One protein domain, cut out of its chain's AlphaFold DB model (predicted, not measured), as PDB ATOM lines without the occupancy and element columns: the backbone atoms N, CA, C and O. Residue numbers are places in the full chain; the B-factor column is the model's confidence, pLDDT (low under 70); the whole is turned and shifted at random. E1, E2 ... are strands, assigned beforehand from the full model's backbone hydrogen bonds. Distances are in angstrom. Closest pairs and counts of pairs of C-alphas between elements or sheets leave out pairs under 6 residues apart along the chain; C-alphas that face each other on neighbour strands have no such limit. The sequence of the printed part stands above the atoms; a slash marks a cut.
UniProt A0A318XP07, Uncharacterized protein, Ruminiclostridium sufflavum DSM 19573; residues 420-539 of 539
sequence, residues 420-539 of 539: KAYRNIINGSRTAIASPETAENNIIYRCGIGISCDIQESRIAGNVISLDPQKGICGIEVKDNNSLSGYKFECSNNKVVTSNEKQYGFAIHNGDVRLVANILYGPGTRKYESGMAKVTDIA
ATOM      1  N   LYS A 420     162.464 189.868 173.248       98.69
ATOM      2  CA  LYS A 420     162.704 191.178 173.869       98.69
ATOM      3  C   LYS A 420     164.202 191.443 174.014       98.69
ATOM      4  O   LYS A 420     164.881 190.753 174.773       98.69
ATOM      5  N   ALA A 421     164.709 192.444 173.300       98.75
ATOM      6  CA  ALA A 421     166.123 192.787 173.204       98.75
ATOM      7  C   ALA A 421     166.470 194.051 174.012       98.75
ATOM      8  O   ALA A 421     166.027 195.152 173.676       98.75
ATOM      9  N   TYR A 422     167.315 193.919 175.039       98.81
ATOM     10  CA  TYR A 422     167.698 195.020 175.930       98.81
ATOM     11  C   TYR A 422     169.213 195.204 176.029       98.81
ATOM     12  O   TYR A 422     169.921 194.271 176.387       98.81
ATOM     13  N   ARG A 423     169.717 196.425 175.832       98.81
ATOM     14  CA  ARG A 423     171.131 196.766 176.112       98.81
ATOM     15  C   ARG A 423     172.164 195.865 175.415       98.81
ATOM     16  O   ARG A 423     173.267 195.681 175.918       98.81
ATOM     17  N   ASN A 424     171.828 195.297 174.259       98.94
ATOM     18  CA  ASN A 424     172.786 194.517 173.482       98.94
ATOM     19  C   ASN A 424     173.695 195.447 172.676       98.94
ATOM     20  O   ASN A 424     173.271 196.520 172.236       98.94
ATOM     21  N   ILE A 425     174.927 195.004 172.443       98.88
ATOM     22  CA  ILE A 425     175.867 195.627 171.514       98.88
ATOM     23  C   ILE A 425     175.932 194.748 170.269       98.88
ATOM     24  O   ILE A 425     176.300 193.582 170.365       98.88
ATOM     25  N   ILE A 426     175.582 195.290 169.102       98.81
ATOM     26  CA  ILE A 426     175.579 194.540 167.837       98.81
ATOM     27  C   ILE A 426     176.408 195.294 166.804       98.81
ATOM     28  O   ILE A 426     176.142 196.462 166.520       98.81
ATOM     29  N   ASN A 427     177.414 194.634 166.234       98.06
ATOM     30  CA  ASN A 427     178.365 195.249 165.316       98.06
ATOM     31  C   ASN A 427     178.584 194.394 164.059       98.06
ATOM     32  O   ASN A 427     179.119 193.290 164.147       98.06
ATOM     33  N   GLY A 428     178.227 194.936 162.891       95.56
ATOM     34  CA  GLY A 428     178.555 194.351 161.582       95.56
ATOM     35  C   GLY A 428     177.481 193.463 160.939       95.56
ATOM     36  O   GLY A 428     177.668 193.006 159.812       95.56
ATOM     37  N   SER A 429     176.345 193.223 161.601       96.25
ATOM     38  CA  SER A 429     175.253 192.414 161.035       96.25
ATOM     39  C   SER A 429     174.510 193.142 159.908       96.25
ATOM     40  O   SER A 429     174.310 194.357 159.968       96.25
ATOM     41  N   ARG A 430     174.019 192.409 158.897       96.94
ATOM     42  CA  ARG A 430     173.171 192.986 157.841       96.94
ATOM     43  C   ARG A 430     171.898 193.577 158.434       96.94
ATOM     44  O   ARG A 430     171.621 194.731 158.144       96.94
ATOM     45  N   THR A 431     171.192 192.843 159.287       98.31
ATOM     46  CA  THR A 431     170.116 193.369 160.138       98.31
ATOM     47  C   THR A 431     170.524 193.184 161.593       98.31
ATOM     48  O   THR A 431     170.792 192.062 162.009       98.31
ATOM     49  N   ALA A 432     170.613 194.241 162.397       98.69
ATOM     50  CA  ALA A 432     171.057 194.059 163.779       98.69
ATOM     51  C   ALA A 432     169.963 193.411 164.643       98.69
ATOM     52  O   ALA A 432     170.233 192.409 165.302       98.69
ATOM     53  N   ILE A 433     168.730 193.920 164.589       98.81
ATOM     54  CA  ILE A 433     167.575 193.335 165.286       98.81
ATOM     55  C   ILE A 433     166.403 193.192 164.310       98.81
ATOM     56  O   ILE A 433     166.000 194.163 163.672       98.81
ATOM     57  N   ALA A 434     165.853 191.987 164.192       98.25
ATOM     58  CA  ALA A 434     164.723 191.665 163.332       98.25
ATOM     59  C   ALA A 434     163.505 191.237 164.161       98.25
ATOM     60  O   ALA A 434     163.605 190.390 165.048       98.25
ATOM     61  N   SER A 435     162.353 191.820 163.845       96.38
ATOM     62  CA  SER A 435     161.037 191.504 164.400       96.38
ATOM     63  C   SER A 435     160.979 191.402 165.932       96.38
ATOM     64  O   SER A 435     160.432 190.428 166.449       96.38
ATOM     65  N   PRO A 436     161.545 192.362 166.689       97.62
ATOM     66  CA  PRO A 436     161.505 192.298 168.143       97.62
ATOM     67  C   PRO A 436     160.108 192.651 168.671       97.62
ATOM     68  O   PRO A 436     159.484 193.594 168.189       97.62
ATOM     69  N   GLU A 437     159.661 191.993 169.741       96.94
ATOM     70  CA  GLU A 437     158.544 192.506 170.554       96.94
ATOM     71  C   GLU A 437     158.945 193.828 171.223       96.94
ATOM     72  O   GLU A 437     158.175 194.780 171.354       96.94
ATOM     73  N   THR A 438     160.196 193.895 171.674       98.25
ATOM     74  CA  THR A 438     160.780 195.077 172.301       98.25
ATOM     75  C   THR A 438     162.248 195.175 171.927       98.25
ATOM     76  O   THR A 438     162.969 194.187 172.018       98.25
ATOM     77  N   ALA A 439     162.706 196.362 171.540       98.69
ATOM     78  CA  ALA A 439     164.122 196.667 171.389       98.69
ATOM     79  C   ALA A 439     164.431 197.960 172.138       98.69
ATOM     80  O   ALA A 439     164.033 199.045 171.706       98.69
ATOM     81  N   GLU A 440     165.130 197.850 173.265       98.75
ATOM     82  CA  GLU A 440     165.400 198.992 174.129       98.75
ATOM     83  C   GLU A 440     166.868 199.148 174.520       98.75
ATOM     84  O   GLU A 440     167.526 198.207 174.968       98.75
ATOM     85  N   ASN A 441     167.357 200.384 174.424       98.75
ATOM     86  CA  ASN A 441     168.700 200.782 174.848       98.75
ATOM     87  C   ASN A 441     169.830 199.963 174.199       98.75
ATOM     88  O   ASN A 441     170.900 199.819 174.787       98.75
ATOM     89  N   ASN A 442     169.600 199.401 173.008       98.88
ATOM     90  CA  ASN A 442     170.628 198.674 172.274       98.88
ATOM     91  C   ASN A 442     171.582 199.654 171.588       98.88
ATOM     92  O   ASN A 442     171.204 200.761 171.191       98.88
ATOM     93  N   ILE A 443     172.819 199.208 171.418       98.88
ATOM     94  CA  ILE A 443     173.866 199.944 170.734       98.88
ATOM     95  C   ILE A 443     174.246 199.163 169.476       98.88
ATOM     96  O   ILE A 443     174.771 198.054 169.544       98.88
ATOM     97  N   ILE A 444     173.967 199.746 168.316       98.81
ATOM     98  CA  ILE A 444     174.081 199.093 167.017       98.81
ATOM     99  C   ILE A 444     175.061 199.872 166.141       98.81
ATOM    100  O   ILE A 444     174.908 201.078 165.935       98.81
ATOM    101  N   TYR A 445     176.043 199.171 165.583       97.19
ATOM    102  CA  TYR A 445     177.079 199.747 164.735       97.19
ATOM    103  C   TYR A 445     177.251 198.977 163.430       97.19
ATOM    104  O   TYR A 445     177.159 197.749 163.395       97.19
ATOM    105  N   ARG A 446     177.590 199.715 162.367       95.75
ATOM    106  CA  ARG A 446     178.027 199.168 161.074       95.75
ATOM    107  C   ARG A 446     177.055 198.131 160.508       95.75
ATOM    108  O   ARG A 446     177.467 197.128 159.934       95.75
ATOM    109  N   CYS A 447     175.761 198.369 160.694       96.12
ATOM    110  CA  CYS A 447     174.715 197.501 160.178       96.12
ATOM    111  C   CYS A 447     174.204 197.974 158.814       96.12
ATOM    112  O   CYS A 447     174.288 199.160 158.477       96.12
ATOM    113  N   GLY A 448     173.618 197.046 158.054       97.25
ATOM    114  CA  GLY A 448     172.791 197.382 156.892       97.25
ATOM    115  C   GLY A 448     171.478 198.024 157.339       97.25
ATOM    116  O   GLY A 448     171.167 199.161 156.993       97.25
ATOM    117  N   ILE A 449     170.740 197.308 158.178       98.44
ATOM    118  CA  ILE A 449     169.499 197.729 158.813       98.44
ATOM    119  C   ILE A 449     169.690 197.650 160.327       98.44
ATOM    120  O   ILE A 449     170.137 196.623 160.838       98.44
ATOM    121  N   GLY A 450     169.377 198.724 161.051       98.62
ATOM    122  CA  GLY A 450     169.471 198.727 162.510       98.62
ATOM    123  C   GLY A 450     168.408 197.828 163.127       98.62
ATOM    124  O   GLY A 450     168.708 196.765 163.666       98.62
ATOM    125  N   ILE A 451     167.152 198.235 163.013       98.69
ATOM    126  CA  ILE A 451     166.007 197.484 163.519       98.69
ATOM    127  C   ILE A 451     164.986 197.356 162.396       98.69
ATOM    128  O   ILE A 451     164.601 198.360 161.808       98.69
ATOM    129  N   SER A 452     164.554 196.136 162.094       97.56
ATOM    130  CA  SER A 452     163.480 195.866 161.135       97.56
ATOM    131  C   SER A 452     162.321 195.191 161.855       97.56
ATOM    132  O   SER A 452     162.541 194.214 162.565       97.56
ATOM    133  N   CYS A 453     161.104 195.697 161.684       94.38
ATOM    134  CA  CYS A 453     159.900 195.200 162.337       94.38
ATOM    135  C   CYS A 453     158.930 194.630 161.300       94.38
ATOM    136  O   CYS A 453     158.554 195.325 160.354       94.38
ATOM    137  N   ASP A 454     158.516 193.381 161.513       90.56
ATOM    138  CA  ASP A 454     157.562 192.645 160.670       90.56
ATOM    139  C   ASP A 454     156.571 191.824 161.525       90.56
ATOM    140  O   ASP A 454     156.205 190.693 161.217       90.56
ATOM    141  N   ILE A 455     156.205 192.360 162.689       88.31
ATOM    142  CA  ILE A 455     155.233 191.752 163.605       88.31
ATOM    143  C   ILE A 455     154.170 192.778 163.976       88.31
ATOM    144  O   ILE A 455     154.361 193.973 163.768       88.31
ATOM    145  N   GLN A 456     153.046 192.318 164.522       87.50
ATOM    146  CA  GLN A 456     151.874 193.164 164.748       87.50
ATOM    147  C   GLN A 456     152.134 194.324 165.721       87.50
ATOM    148  O   GLN A 456     151.610 195.419 165.523       87.50
ATOM    149  N   GLU A 457     152.935 194.112 166.765       91.38
ATOM    150  CA  GLU A 457     153.218 195.136 167.770       91.38
ATOM    151  C   GLU A 457     154.700 195.104 168.171       91.38
ATOM    152  O   GLU A 457     155.234 194.041 168.491       91.38
ATOM    153  N   SER A 458     155.356 196.270 168.187       94.81
ATOM    154  CA  SER A 458     156.718 196.407 168.721       94.81
ATOM    155  C   SER A 458     156.916 197.729 169.458       94.81
ATOM    156  O   SER A 458     156.420 198.782 169.044       94.81
ATOM    157  N   ARG A 459     157.738 197.687 170.511       97.12
ATOM    158  CA  ARG A 459     158.225 198.873 171.231       97.12
ATOM    159  C   ARG A 459     159.721 199.072 171.013       97.12
ATOM    160  O   ARG A 459     160.525 198.239 171.422       97.12
ATOM    161  N   ILE A 460     160.099 200.190 170.401       98.12
ATOM    162  CA  ILE A 460     161.477 200.494 170.007       98.12
ATOM    163  C   ILE A 460     161.930 201.780 170.700       98.12
ATOM    164  O   ILE A 460     161.545 202.872 170.278       98.12
ATOM    165  N   ALA A 461     162.745 201.695 171.755       98.38
ATOM    166  CA  ALA A 461     163.089 202.892 172.523       98.38
ATOM    167  C   ALA A 461     164.549 203.027 172.968       98.38
ATOM    168  O   ALA A 461     165.193 202.067 173.378       98.38
ATOM    169  N   GLY A 462     165.079 204.250 172.936       98.50
ATOM    170  CA  GLY A 462     166.402 204.556 173.494       98.50
ATOM    171  C   GLY A 462     167.583 203.914 172.758       98.50
ATOM    172  O   GLY A 462     168.684 203.869 173.300       98.50
ATOM    173  N   ASN A 463     167.385 203.376 171.550       98.81
ATOM    174  CA  ASN A 463     168.457 202.709 170.812       98.81
ATOM    175  C   ASN A 463     169.399 203.731 170.164       98.81
ATOM    176  O   ASN A 463     168.965 204.781 169.685       98.81
ATOM    177  N   VAL A 464     170.684 203.389 170.093       98.75
ATOM    178  CA  VAL A 464     171.702 204.151 169.361       98.75
ATOM    179  C   VAL A 464     172.144 203.329 168.162       98.75
ATOM    180  O   VAL A 464     172.713 202.256 168.324       98.75
ATOM    181  N   ILE A 465     171.884 203.834 166.960       98.81
ATOM    182  CA  ILE A 465     172.092 203.117 165.702       98.81
ATOM    183  C   ILE A 465     173.025 203.935 164.818       98.81
ATOM    184  O   ILE A 465     172.733 205.088 164.508       98.81
ATOM    185  N   SER A 466     174.131 203.338 164.384       98.31
ATOM    186  CA  SER A 466     175.038 203.912 163.392       98.31
ATOM    187  C   SER A 466     175.145 202.981 162.192       98.31
ATOM    188  O   SER A 466     175.640 201.855 162.314       98.31
ATOM    189  N   LEU A 467     174.660 203.443 161.041       98.12
ATOM    190  CA  LEU A 467     174.648 202.651 159.815       98.12
ATOM    191  C   LEU A 467     176.049 202.494 159.229       98.12
ATOM    192  O   LEU A 467     176.893 203.384 159.346       98.12
ATOM    193  N   ASP A 468     176.285 201.368 158.554       97.31
ATOM    194  CA  ASP A 468     177.512 201.200 157.780       97.31
ATOM    195  C   ASP A 468     177.597 202.280 156.678       97.31
ATOM    196  O   ASP A 468     176.622 202.477 155.946       97.31
ATOM    197  N   PRO A 469     178.730 202.989 156.514       96.25
ATOM    198  CA  PRO A 469     178.831 204.069 155.534       96.25
ATOM    199  C   PRO A 469     178.633 203.642 154.076       96.25
ATOM    200  O   PRO A 469     178.215 204.459 153.254       96.25
ATOM    201  N   GLN A 470     178.945 202.383 153.754       94.88
ATOM    202  CA  GLN A 470     178.911 201.846 152.393       94.88
ATOM    203  C   GLN A 470     177.701 200.941 152.159       94.88
ATOM    204  O   GLN A 470     177.088 201.002 151.096       94.88
ATOM    205  N   LYS A 471     177.372 200.095 153.141       95.06
ATOM    206  CA  LYS A 471     176.338 199.052 153.034       95.06
ATOM    207  C   LYS A 471     175.044 199.392 153.783       95.06
ATOM    208  O   LYS A 471     174.071 198.655 153.659       95.06
ATOM    209  N   GLY A 472     175.032 200.463 154.579       96.94
ATOM    210  CA  GLY A 472     173.873 200.879 155.366       96.94
ATOM    211  C   GLY A 472     172.696 201.291 154.486       96.94
ATOM    212  O   GLY A 472     172.890 201.951 153.466       96.94
ATOM    213  N   ILE A 473     171.490 200.921 154.912       97.44
ATOM    214  CA  ILE A 473     170.218 201.134 154.215       97.44
ATOM    215  C   ILE A 473     169.262 201.922 155.111       97.44
ATOM    216  O   ILE A 473     168.817 202.999 154.720       97.44
ATOM    217  N   CYS A 474     168.945 201.407 156.306       98.00
ATOM    218  CA  CYS A 474     167.896 201.974 157.155       98.00
ATOM    219  C   CYS A 474     168.196 201.843 158.654       98.00
ATOM    220  O   CYS A 474     168.602 200.783 159.119       98.00
ATOM    221  N   GLY A 475     167.966 202.898 159.436       98.19
ATOM    222  CA  GLY A 475     168.041 202.844 160.897       98.19
ATOM    223  C   GLY A 475     166.946 201.974 161.496       98.19
ATOM    224  O   GLY A 475     167.239 200.930 162.075       98.19
ATOM    225  N   ILE A 476     165.696 202.416 161.358       97.81
ATOM    226  CA  ILE A 476     164.505 201.703 161.832       97.81
ATOM    227  C   ILE A 476     163.529 201.540 160.666       97.81
ATOM    228  O   ILE A 476     163.067 202.521 160.083       97.81
ATOM    229  N   GLU A 477     163.208 200.295 160.340       96.19
ATOM    230  CA  GLU A 477     162.302 199.912 159.265       96.19
ATOM    231  C   GLU A 477     161.058 199.228 159.837       96.19
ATOM    232  O   GLU A 477     161.164 198.268 160.595       96.19
ATOM    233  N   VAL A 478     159.877 199.698 159.441       92.50
ATOM    234  CA  VAL A 478     158.596 199.030 159.691       92.50
ATOM    235  C   VAL A 478     158.057 198.555 158.351       92.50
ATOM    236  O   VAL A 478     157.688 199.378 157.508       92.50
ATOM    237  N   LYS A 479     158.061 197.239 158.142       89.75
ATOM    238  CA  LYS A 479     157.715 196.619 156.862       89.75
ATOM    239  C   LYS A 479     156.213 196.600 156.620       89.75
ATOM    240  O   LYS A 479     155.411 196.604 157.550       89.75
ATOM    241  N   ASP A 480     155.849 196.550 155.343       82.81
ATOM    242  CA  ASP A 480     154.503 196.165 154.951       82.81
ATOM    243  C   ASP A 480     154.402 194.642 154.980       82.81
ATOM    244  O   ASP A 480     155.102 193.946 154.240       82.81
ATOM    245  N   ASN A 481     153.516 194.129 155.825       73.31
ATOM    246  CA  ASN A 481     153.150 192.728 155.797       73.31
ATOM    247  C   ASN A 481     151.629 192.605 155.730       73.31
ATOM    248  O   ASN A 481     150.889 192.768 156.701       73.31
ATOM    249  N   ASN A 482     151.185 192.291 154.518       67.50
ATOM    250  CA  ASN A 482     149.789 192.199 154.114       67.50
ATOM    251  C   ASN A 482     148.998 191.085 154.829       67.50
ATOM    252  O   ASN A 482     147.788 190.989 154.641       67.50
ATOM    253  N   SER A 483     149.655 190.236 155.631       66.38
ATOM    254  CA  SER A 483     148.996 189.153 156.369       66.38
ATOM    255  C   SER A 483     148.517 189.538 157.774       66.38
ATOM    256  O   SER A 483     147.721 188.800 158.354       66.38
ATOM    257  N   LEU A 484     148.932 190.691 158.316       63.53
ATOM    258  CA  LEU A 484     148.505 191.165 159.639       63.53
ATOM    259  C   LEU A 484     147.792 192.520 159.521       63.53
ATOM    260  O   LEU A 484     148.140 193.363 158.698       63.53
ATOM    261  N   SER A 485     146.778 192.741 160.360       68.38
ATOM    262  CA  SER A 485     146.046 194.012 160.442       68.38
ATOM    263  C   SER A 485     146.231 194.656 161.818       68.38
ATOM    264  O   SER A 485     146.419 193.965 162.819       68.38
ATOM    265  N   GLY A 486     146.172 195.990 161.880       70.38
ATOM    266  CA  GLY A 486     146.207 196.722 163.150       70.38
ATOM    267  C   GLY A 486     147.595 196.861 163.777       70.38
ATOM    268  O   GLY A 486     147.705 196.812 164.998       70.38
ATOM    269  N   TYR A 487     148.631 197.039 162.955       72.88
ATOM    270  CA  TYR A 487     149.995 197.282 163.418       72.88
ATOM    271  C   TYR A 487     150.088 198.471 164.374       72.88
ATOM    272  O   TYR A 487     149.636 199.561 164.013       72.88
ATOM    273  N   LYS A 488     150.717 198.287 165.538       86.12
ATOM    274  CA  LYS A 488     150.991 199.364 166.498       86.12
ATOM    275  C   LYS A 488     152.461 199.389 166.865       86.12
ATOM    276  O   LYS A 488     152.974 198.479 167.513       86.12
ATOM    277  N   PHE A 489     153.122 200.473 166.496       89.38
ATOM    278  CA  PHE A 489     154.532 200.669 166.771       89.38
ATOM    279  C   PHE A 489     154.740 201.933 167.584       89.38
ATOM    280  O   PHE A 489     154.302 203.019 167.204       89.38
ATOM    281  N   GLU A 490     155.468 201.804 168.685       92.88
ATOM    282  CA  GLU A 490     155.971 202.952 169.427       92.88
ATOM    283  C   GLU A 490     157.480 203.030 169.234       92.88
ATOM    284  O   GLU A 490     158.215 202.157 169.695       92.88
ATOM    285  N   CYS A 491     157.943 204.083 168.566       94.81
ATOM    286  CA  CYS A 491     159.361 204.395 168.464       94.81
ATOM    287  C   CYS A 491     159.648 205.663 169.262       94.81
ATOM    288  O   CYS A 491     159.169 206.739 168.893       94.81
ATOM    289  N   SER A 492     160.445 205.576 170.327       96.81
ATOM    290  CA  SER A 492     160.731 206.736 171.173       96.81
ATOM    291  C   SER A 492     162.199 206.898 171.555       96.81
ATOM    292  O   SER A 492     162.897 205.935 171.854       96.81
ATOM    293  N   ASN A 493     162.694 208.135 171.584       97.44
ATOM    294  CA  ASN A 493     164.044 208.464 172.065       97.44
ATOM    295  C   ASN A 493     165.190 207.713 171.355       97.44
ATOM    296  O   ASN A 493     166.244 207.489 171.949       97.44
ATOM    297  N   ASN A 494     165.008 207.286 170.103       98.12
ATOM    298  CA  ASN A 494     166.073 206.617 169.354       98.12
ATOM    299  C   ASN A 494     167.003 207.648 168.708       98.12
ATOM    300  O   ASN A 494     166.558 208.696 168.235       98.12
ATOM    301  N   LYS A 495     168.294 207.322 168.631       98.44
ATOM    302  CA  LYS A 495     169.306 208.086 167.900       98.44
ATOM    303  C   LYS A 495     169.789 207.274 166.707       98.44
ATOM    304  O   LYS A 495     170.426 206.242 166.891       98.44
ATOM    305  N   VAL A 496     169.551 207.773 165.498       98.38
ATOM    306  CA  VAL A 496     170.027 207.154 164.255       98.38
ATOM    307  C   VAL A 496     171.070 208.049 163.598       98.38
ATOM    308  O   VAL A 496     170.840 209.242 163.415       98.38
ATOM    309  N   VAL A 497     172.217 207.480 163.238       98.31
ATOM    310  CA  VAL A 497     173.311 208.149 162.532       98.31
ATOM    311  C   VAL A 497     173.437 207.553 161.133       98.31
ATOM    312  O   VAL A 497     173.649 206.351 160.967       98.31
ATOM    313  N   THR A 498     173.304 208.418 160.134       98.25
ATOM    314  CA  THR A 498     173.430 208.106 158.706       98.25
ATOM    315  C   THR A 498     174.705 208.726 158.140       98.25
ATOM    316  O   THR A 498     175.219 209.710 158.672       98.25
ATOM    317  N   SER A 499     175.221 208.151 157.057       96.44
ATOM    318  CA  SER A 499     176.483 208.558 156.426       96.44
ATOM    319  C   SER A 499     176.309 209.167 155.032       96.44
ATOM    320  O   SER A 499     177.210 209.855 154.561       96.44
ATOM    321  N   ASN A 500     175.187 208.922 154.346       96.19
ATOM    322  CA  ASN A 500     174.921 209.465 153.009       96.19
ATOM    323  C   ASN A 500     173.409 209.630 152.743       96.19
ATOM    324  O   ASN A 500     172.580 209.083 153.466       96.19
ATOM    325  N   GLU A 501     173.058 210.388 151.702       96.38
ATOM    326  CA  GLU A 501     171.670 210.751 151.356       96.38
ATOM    327  C   GLU A 501     170.808 209.569 150.882       96.38
ATOM    328  O   GLU A 501     169.583 209.660 150.878       96.38
ATOM    329  N   LYS A 502     171.427 208.445 150.488       95.94
ATOM    330  CA  LYS A 502     170.707 207.234 150.062       95.94
ATOM    331  C   LYS A 502     170.215 206.397 151.245       95.94
ATOM    332  O   LYS A 502     169.489 205.429 151.035       95.94
ATOM    333  N   GLN A 503     170.633 206.735 152.463       97.69
ATOM    334  CA  GLN A 503     170.239 206.041 153.682       97.69
ATOM    335  C   GLN A 503     168.982 206.648 154.289       97.69
ATOM    336  O   GLN A 503     168.747 207.858 154.227       97.69
ATOM    337  N   TYR A 504     168.213 205.800 154.960       97.81
ATOM    338  CA  TYR A 504     167.036 206.207 155.705       97.81
ATOM    339  C   TYR A 504     167.309 206.154 157.205       97.81
ATOM    340  O   TYR A 504     167.833 205.176 157.732       97.81
ATOM    341  N   GLY A 505     166.926 207.205 157.922       96.38
ATOM    342  CA  GLY A 505     166.821 207.136 159.374       96.38
ATOM    343  C   GLY A 505     165.671 206.219 159.786       96.38
ATOM    344  O   GLY A 505     165.836 205.324 160.612       96.38
ATOM    345  N   PHE A 506     164.523 206.448 159.149       95.56
ATOM    346  CA  PHE A 506     163.260 205.763 159.391       95.56
ATOM    347  C   PHE A 506     162.599 205.451 158.047       95.56
ATOM    348  O   PHE A 506     162.474 206.355 157.214       95.56
ATOM    349  N   ALA A 507     162.168 204.209 157.847       94.56
ATOM    350  CA  ALA A 507     161.381 203.785 156.693       94.56
ATOM    351  C   ALA A 507     160.114 203.075 157.179       94.56
ATOM    352  O   ALA A 507     160.190 201.987 157.741       94.56
ATOM    353  N   ILE A 508     158.957 203.711 156.996       91.50
ATOM    354  CA  ILE A 508     157.661 203.185 157.435       91.50
ATOM    355  C   ILE A 508     156.808 202.904 156.205       91.50
ATOM    356  O   ILE A 508     156.403 203.830 155.494       91.50
ATOM    357  N   HIS A 509     156.549 201.624 155.967       88.56
ATOM    358  CA  HIS A 509     155.763 201.154 154.832       88.56
ATOM    359  C   HIS A 509     154.273 201.042 155.182       88.56
ATOM    360  O   HIS A 509     153.418 201.495 154.425       88.56
ATOM    361  N   ASN A 510     153.949 200.506 156.361       82.38
ATOM    362  CA  ASN A 510     152.572 200.306 156.814       82.38
ATOM    363  C   ASN A 510     152.474 200.419 158.351       82.38
ATOM    364  O   ASN A 510     153.480 200.328 159.054       82.38
ATOM    365  N   GLY A 511     151.259 200.618 158.866       80.50
ATOM    366  CA  GLY A 511     150.928 200.541 160.290       80.50
ATOM    367  C   GLY A 511     150.686 201.870 161.006       80.50
ATOM    368  O   GLY A 511     150.882 202.951 160.451       80.50
ATOM    369  N   ASP A 512     150.209 201.780 162.250       86.12
ATOM    370  CA  ASP A 512     150.060 202.916 163.164       86.12
ATOM    371  C   ASP A 512     151.361 203.094 163.950       86.12
ATOM    372  O   ASP A 512     151.681 202.316 164.853       86.12
ATOM    373  N   VAL A 513     152.156 204.083 163.547       87.69
ATOM    374  CA  VAL A 513     153.489 204.333 164.092       87.69
ATOM    375  C   VAL A 513     153.500 205.657 164.838       87.69
ATOM    376  O   VAL A 513     153.350 206.741 164.267       87.69
ATOM    377  N   ARG A 514     153.762 205.581 166.137       91.12
ATOM    378  CA  ARG A 514     153.992 206.743 166.986       91.12
ATOM    379  C   ARG A 514     155.490 206.997 167.106       91.12
ATOM    380  O   ARG A 514     156.209 206.190 167.693       91.12
ATOM    381  N   LEU A 515     155.947 208.132 166.584       91.00
ATOM    382  CA  LEU A 515     157.319 208.612 166.732       91.00
ATOM    383  C   LEU A 515     157.353 209.678 167.833       91.00
ATOM    384  O   LEU A 515     156.608 210.652 167.777       91.00
ATOM    385  N   VAL A 516     158.198 209.500 168.849       93.75
ATOM    386  CA  VAL A 516     158.334 210.453 169.964       93.75
ATOM    387  C   VAL A 516     159.806 210.760 170.218       93.75
ATOM    388  O   VAL A 516     160.565 209.858 170.564       93.75
ATOM    389  N   ALA A 517     160.218 212.022 170.078       93.38
ATOM    390  CA  ALA A 517     161.572 212.479 170.416       93.38
ATOM    391  C   ALA A 517     162.712 211.651 169.767       93.38
ATOM    392  O   ALA A 517     163.739 211.369 170.386       93.38
ATOM    393  N   ASN A 518     162.536 211.215 168.514       94.12
ATOM    394  CA  ASN A 518     163.567 210.475 167.780       94.12
ATOM    395  C   ASN A 518     164.511 211.425 167.035       94.12
ATOM    396  O   ASN A 518     164.071 212.312 166.300       94.12
ATOM    397  N   ILE A 519     165.816 211.187 167.154       96.12
ATOM    398  CA  ILE A 519     166.854 212.045 166.588       96.12
ATOM    399  C   ILE A 519     167.528 211.350 165.404       96.12
ATOM    400  O   ILE A 519     168.040 210.236 165.523       96.12
ATOM    401  N   LEU A 520     167.568 212.044 164.267       96.69
ATOM    402  CA  LEU A 520     168.316 211.649 163.076       96.69
ATOM    403  C   LEU A 520     169.529 212.570 162.913       96.69
ATOM    404  O   LEU A 520     169.378 213.786 162.842       96.69
ATOM    405  N   TYR A 521     170.721 211.985 162.840       96.69
ATOM    406  CA  TYR A 521     171.969 212.666 162.509       96.69
ATOM    407  C   TYR A 521     172.470 212.223 161.131       96.69
ATOM    408  O   TYR A 521     172.360 211.050 160.761       96.69
ATOM    409  N   GLY A 522     173.092 213.153 160.407       96.25
ATOM    410  CA  GLY A 522     173.663 212.909 159.083       96.25
ATOM    411  C   GLY A 522     172.712 213.257 157.929       96.25
ATOM    412  O   GLY A 522     171.643 213.818 158.162       96.25
ATOM    413  N   PRO A 523     173.124 212.972 156.684       96.44
ATOM    414  CA  PRO A 523     172.431 213.415 155.469       96.44
ATOM    415  C   PRO A 523     171.259 212.516 155.031       96.44
ATOM    416  O   PRO A 523     170.628 212.797 154.015       96.44
ATOM    417  N   GLY A 524     170.983 211.418 155.738       95.31
ATOM    418  CA  GLY A 524     169.885 210.510 155.407       95.31
ATOM    419  C   GLY A 524     168.499 211.123 155.623       95.31
ATOM    420  O   GLY A 524     168.338 212.167 156.256       95.31
ATOM    421  N   THR A 525     167.468 210.451 155.110       94.56
ATOM    422  CA  THR A 525     166.087 210.969 155.093       94.56
ATOM    423  C   THR A 525     165.111 210.087 155.872       94.56
ATOM    424  O   THR A 525     165.462 209.015 156.367       94.56
ATOM    425  N   ARG A 526     163.863 210.540 156.021       92.94
ATOM    426  CA  ARG A 526     162.752 209.725 156.531       92.94
ATOM    427  C   ARG A 526     161.827 209.384 155.362       92.94
ATOM    428  O   ARG A 526     161.483 210.278 154.591       92.94
ATOM    429  N   LYS A 527     161.430 208.118 155.226       90.88
ATOM    430  CA  LYS A 527     160.522 207.639 154.172       90.88
ATOM    431  C   LYS A 527     159.227 207.123 154.797       90.88
ATOM    432  O   LYS A 527     159.268 206.234 155.642       90.88
ATOM    433  N   TYR A 528     158.093 207.653 154.344       87.62
ATOM    434  CA  TYR A 528     156.758 207.242 154.779       87.62
ATOM    435  C   TYR A 528     155.894 206.958 153.550       87.62
ATOM    436  O   TYR A 528     155.709 207.846 152.715       87.62
ATOM    437  N   GLU A 529     155.390 205.734 153.406       80.69
ATOM    438  CA  GLU A 529     154.526 205.378 152.276       80.69
ATOM    439  C   GLU A 529     153.087 205.857 152.536       80.69
ATOM    440  O   GLU A 529     152.380 205.409 153.445       80.69
ATOM    441  N   SER A 530     152.678 206.867 151.762       59.31
ATOM    442  CA  SER A 530     151.416 207.586 151.942       59.31
ATOM    443  C   SER A 530     150.207 206.694 151.666       59.31
ATOM    444  O   SER A 530     150.131 206.069 150.611       59.31
ATOM    445  N   GLY A 531     149.227 206.708 152.573       63.81
ATOM    446  CA  GLY A 531     147.959 205.982 152.428       63.81
ATOM    447  C   GLY A 531     147.917 204.619 153.123       63.81
ATOM    448  O   GLY A 531     146.827 204.076 153.279       63.81
ATOM    449  N   MET A 532     149.061 204.106 153.587       62.88
ATOM    450  CA  MET A 532     149.159 202.833 154.319       62.88
ATOM    451  C   MET A 532     149.618 203.029 155.769       62.88
ATOM    452  O   MET A 532     149.082 202.396 156.673       62.88
ATOM    453  N   ALA A 533     150.527 203.973 156.025       67.81
ATOM    454  CA  ALA A 533     150.980 204.286 157.379       67.81
ATOM    455  C   ALA A 533     150.246 205.497 157.989       67.81
ATOM    456  O   ALA A 533     150.082 206.538 157.345       67.81
ATOM    457  N   LYS A 534     149.864 205.391 159.267       76.19
ATOM    458  CA  LYS A 534     149.489 206.536 160.111       76.19
ATOM    459  C   LYS A 534     150.686 206.870 160.988       76.19
ATOM    460  O   LYS A 534     151.038 206.086 161.859       76.19
ATOM    461  N   VAL A 535     151.321 208.014 160.747       77.75
ATOM    462  CA  VAL A 535     152.505 208.439 161.507       77.75
ATOM    463  C   VAL A 535     152.162 209.669 162.336       77.75
ATOM    464  O   VAL A 535     151.771 210.696 161.783       77.75
ATOM    465  N   THR A 536     152.328 209.573 163.657       79.88
ATOM    466  CA  THR A 536     152.229 210.726 164.566       79.88
ATOM    467  C   THR A 536     153.622 211.069 165.073       79.88
ATOM    468  O   THR A 536     154.185 210.298 165.849       79.88
ATOM    469  N   ASP A 537     154.175 212.199 164.629       74.31
ATOM    470  CA  ASP A 537     155.484 212.692 165.071       74.31
ATOM    471  C   ASP A 537     155.291 213.706 166.205       74.31
ATOM    472  O   ASP A 537     154.667 214.754 166.022       74.31
ATOM    473  N   ILE A 538     155.771 213.359 167.395       71.44
ATOM    474  CA  ILE A 538     155.747 214.213 168.582       71.44
ATOM    475  C   ILE A 538     157.186 214.680 168.804       71.44
ATOM    476  O   ILE A 538     158.035 213.889 169.231       71.44
ATOM    477  N   ALA A 539     157.430 215.940 168.436       59.16
ATOM    478  CA  ALA A 539     158.735 216.597 168.504       59.16
ATOM    479  C   ALA A 539     159.290 216.674 169.931       59.16
ATOM    480  O   ALA A 539     158.492 216.942 170.863       59.16
TER     481      ALA A 539
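AT A GLANCE: This is residues 420 to 539 of the 539 residues of an uncharacterized protein of Ruminiclostridium sufflavum DSM 19573 (UniProt A0A318XP07). The chain is wound in stacked turns, a short solenoid whose walls are three parallel sheets round a common core. Successive turns lay their strands side by side: E1, E4, E7, E10, E13 and E16 make the largest wall, E2, E5, E8, E11 and E14 a second, and E3, E6, E9, E12 and E15 a third. The largest and third walls form a sandwich with their strands crossed, and the second stands along one side of it. The printed part has 120 residues with sixteen named strands, E1 to E16 in order along the chain, and no named helix; the class is all strand. The whole is compact, with a radius of gyration of the C-alphas of 12.8 A, and rounded, spanning 33 by 29 by 27 A.

HOW THE PARTS SIT: Start with the sheet of six: E1 (420 to 422), E4 (438 to 440), E7 (457 to 461), E10 (488 to 492), E13 (511 to 516) and E16 (533 to 538), parallel in that order, with E1 and E16 as edge strands. Between E7 and E10 look for N 460 and O 490, 2.8 A apart; between E13 and E16, for N 513 and O 534, 2.8 A. This sheet makes a sandwich, two sheets face to face, with E3 (431 to 434), E6 (449 to 453), E9 (474 to 478), E12 (504 to 508) and E15 (525 to 528), parallel in that order. Their facing parts are 9.9 A centre to centre, and the strands of the one stand at 39 degrees to those of the other. Between E6 and E9, N 453 and O 477 are 2.8 A apart. The remaining sheet runs E2 (425 to 427), E5 (443 to 447), E8 (464 to 467), E11 (495 to 497) and E14 (519 to 521), also parallel; N 444 of E5 and O 464 of E8 are 2.8 A apart. E7 runs on into E8 at 97 degrees across a break of 2 residues. The closest C-alphas of E8 and E9 are those of Ile 465 and Gly 475, 6.3 A apart.

IN THESE COORDINATES: Find C-alpha 420, where E1 begins, at (162.704, 191.178, 173.869). E13 and E16, the longest strands by residues, each measure 15.7 A from first to last C-alpha; E7 measures 13.4 A and E10 13.1 A. E16 ends at C-alpha 538, at (155.747, 214.213, 168.582).

THE WHOLE: The C-alphas farthest apart, those of Ile 425 and Gly 531, are 35.4 A apart. The printed part has no cut, and no link is long. Look for pLDDT under 70 at residues 482 to 485, 530 to 533 and 539, the chain's last residue; the mean of the printed part is 91.6.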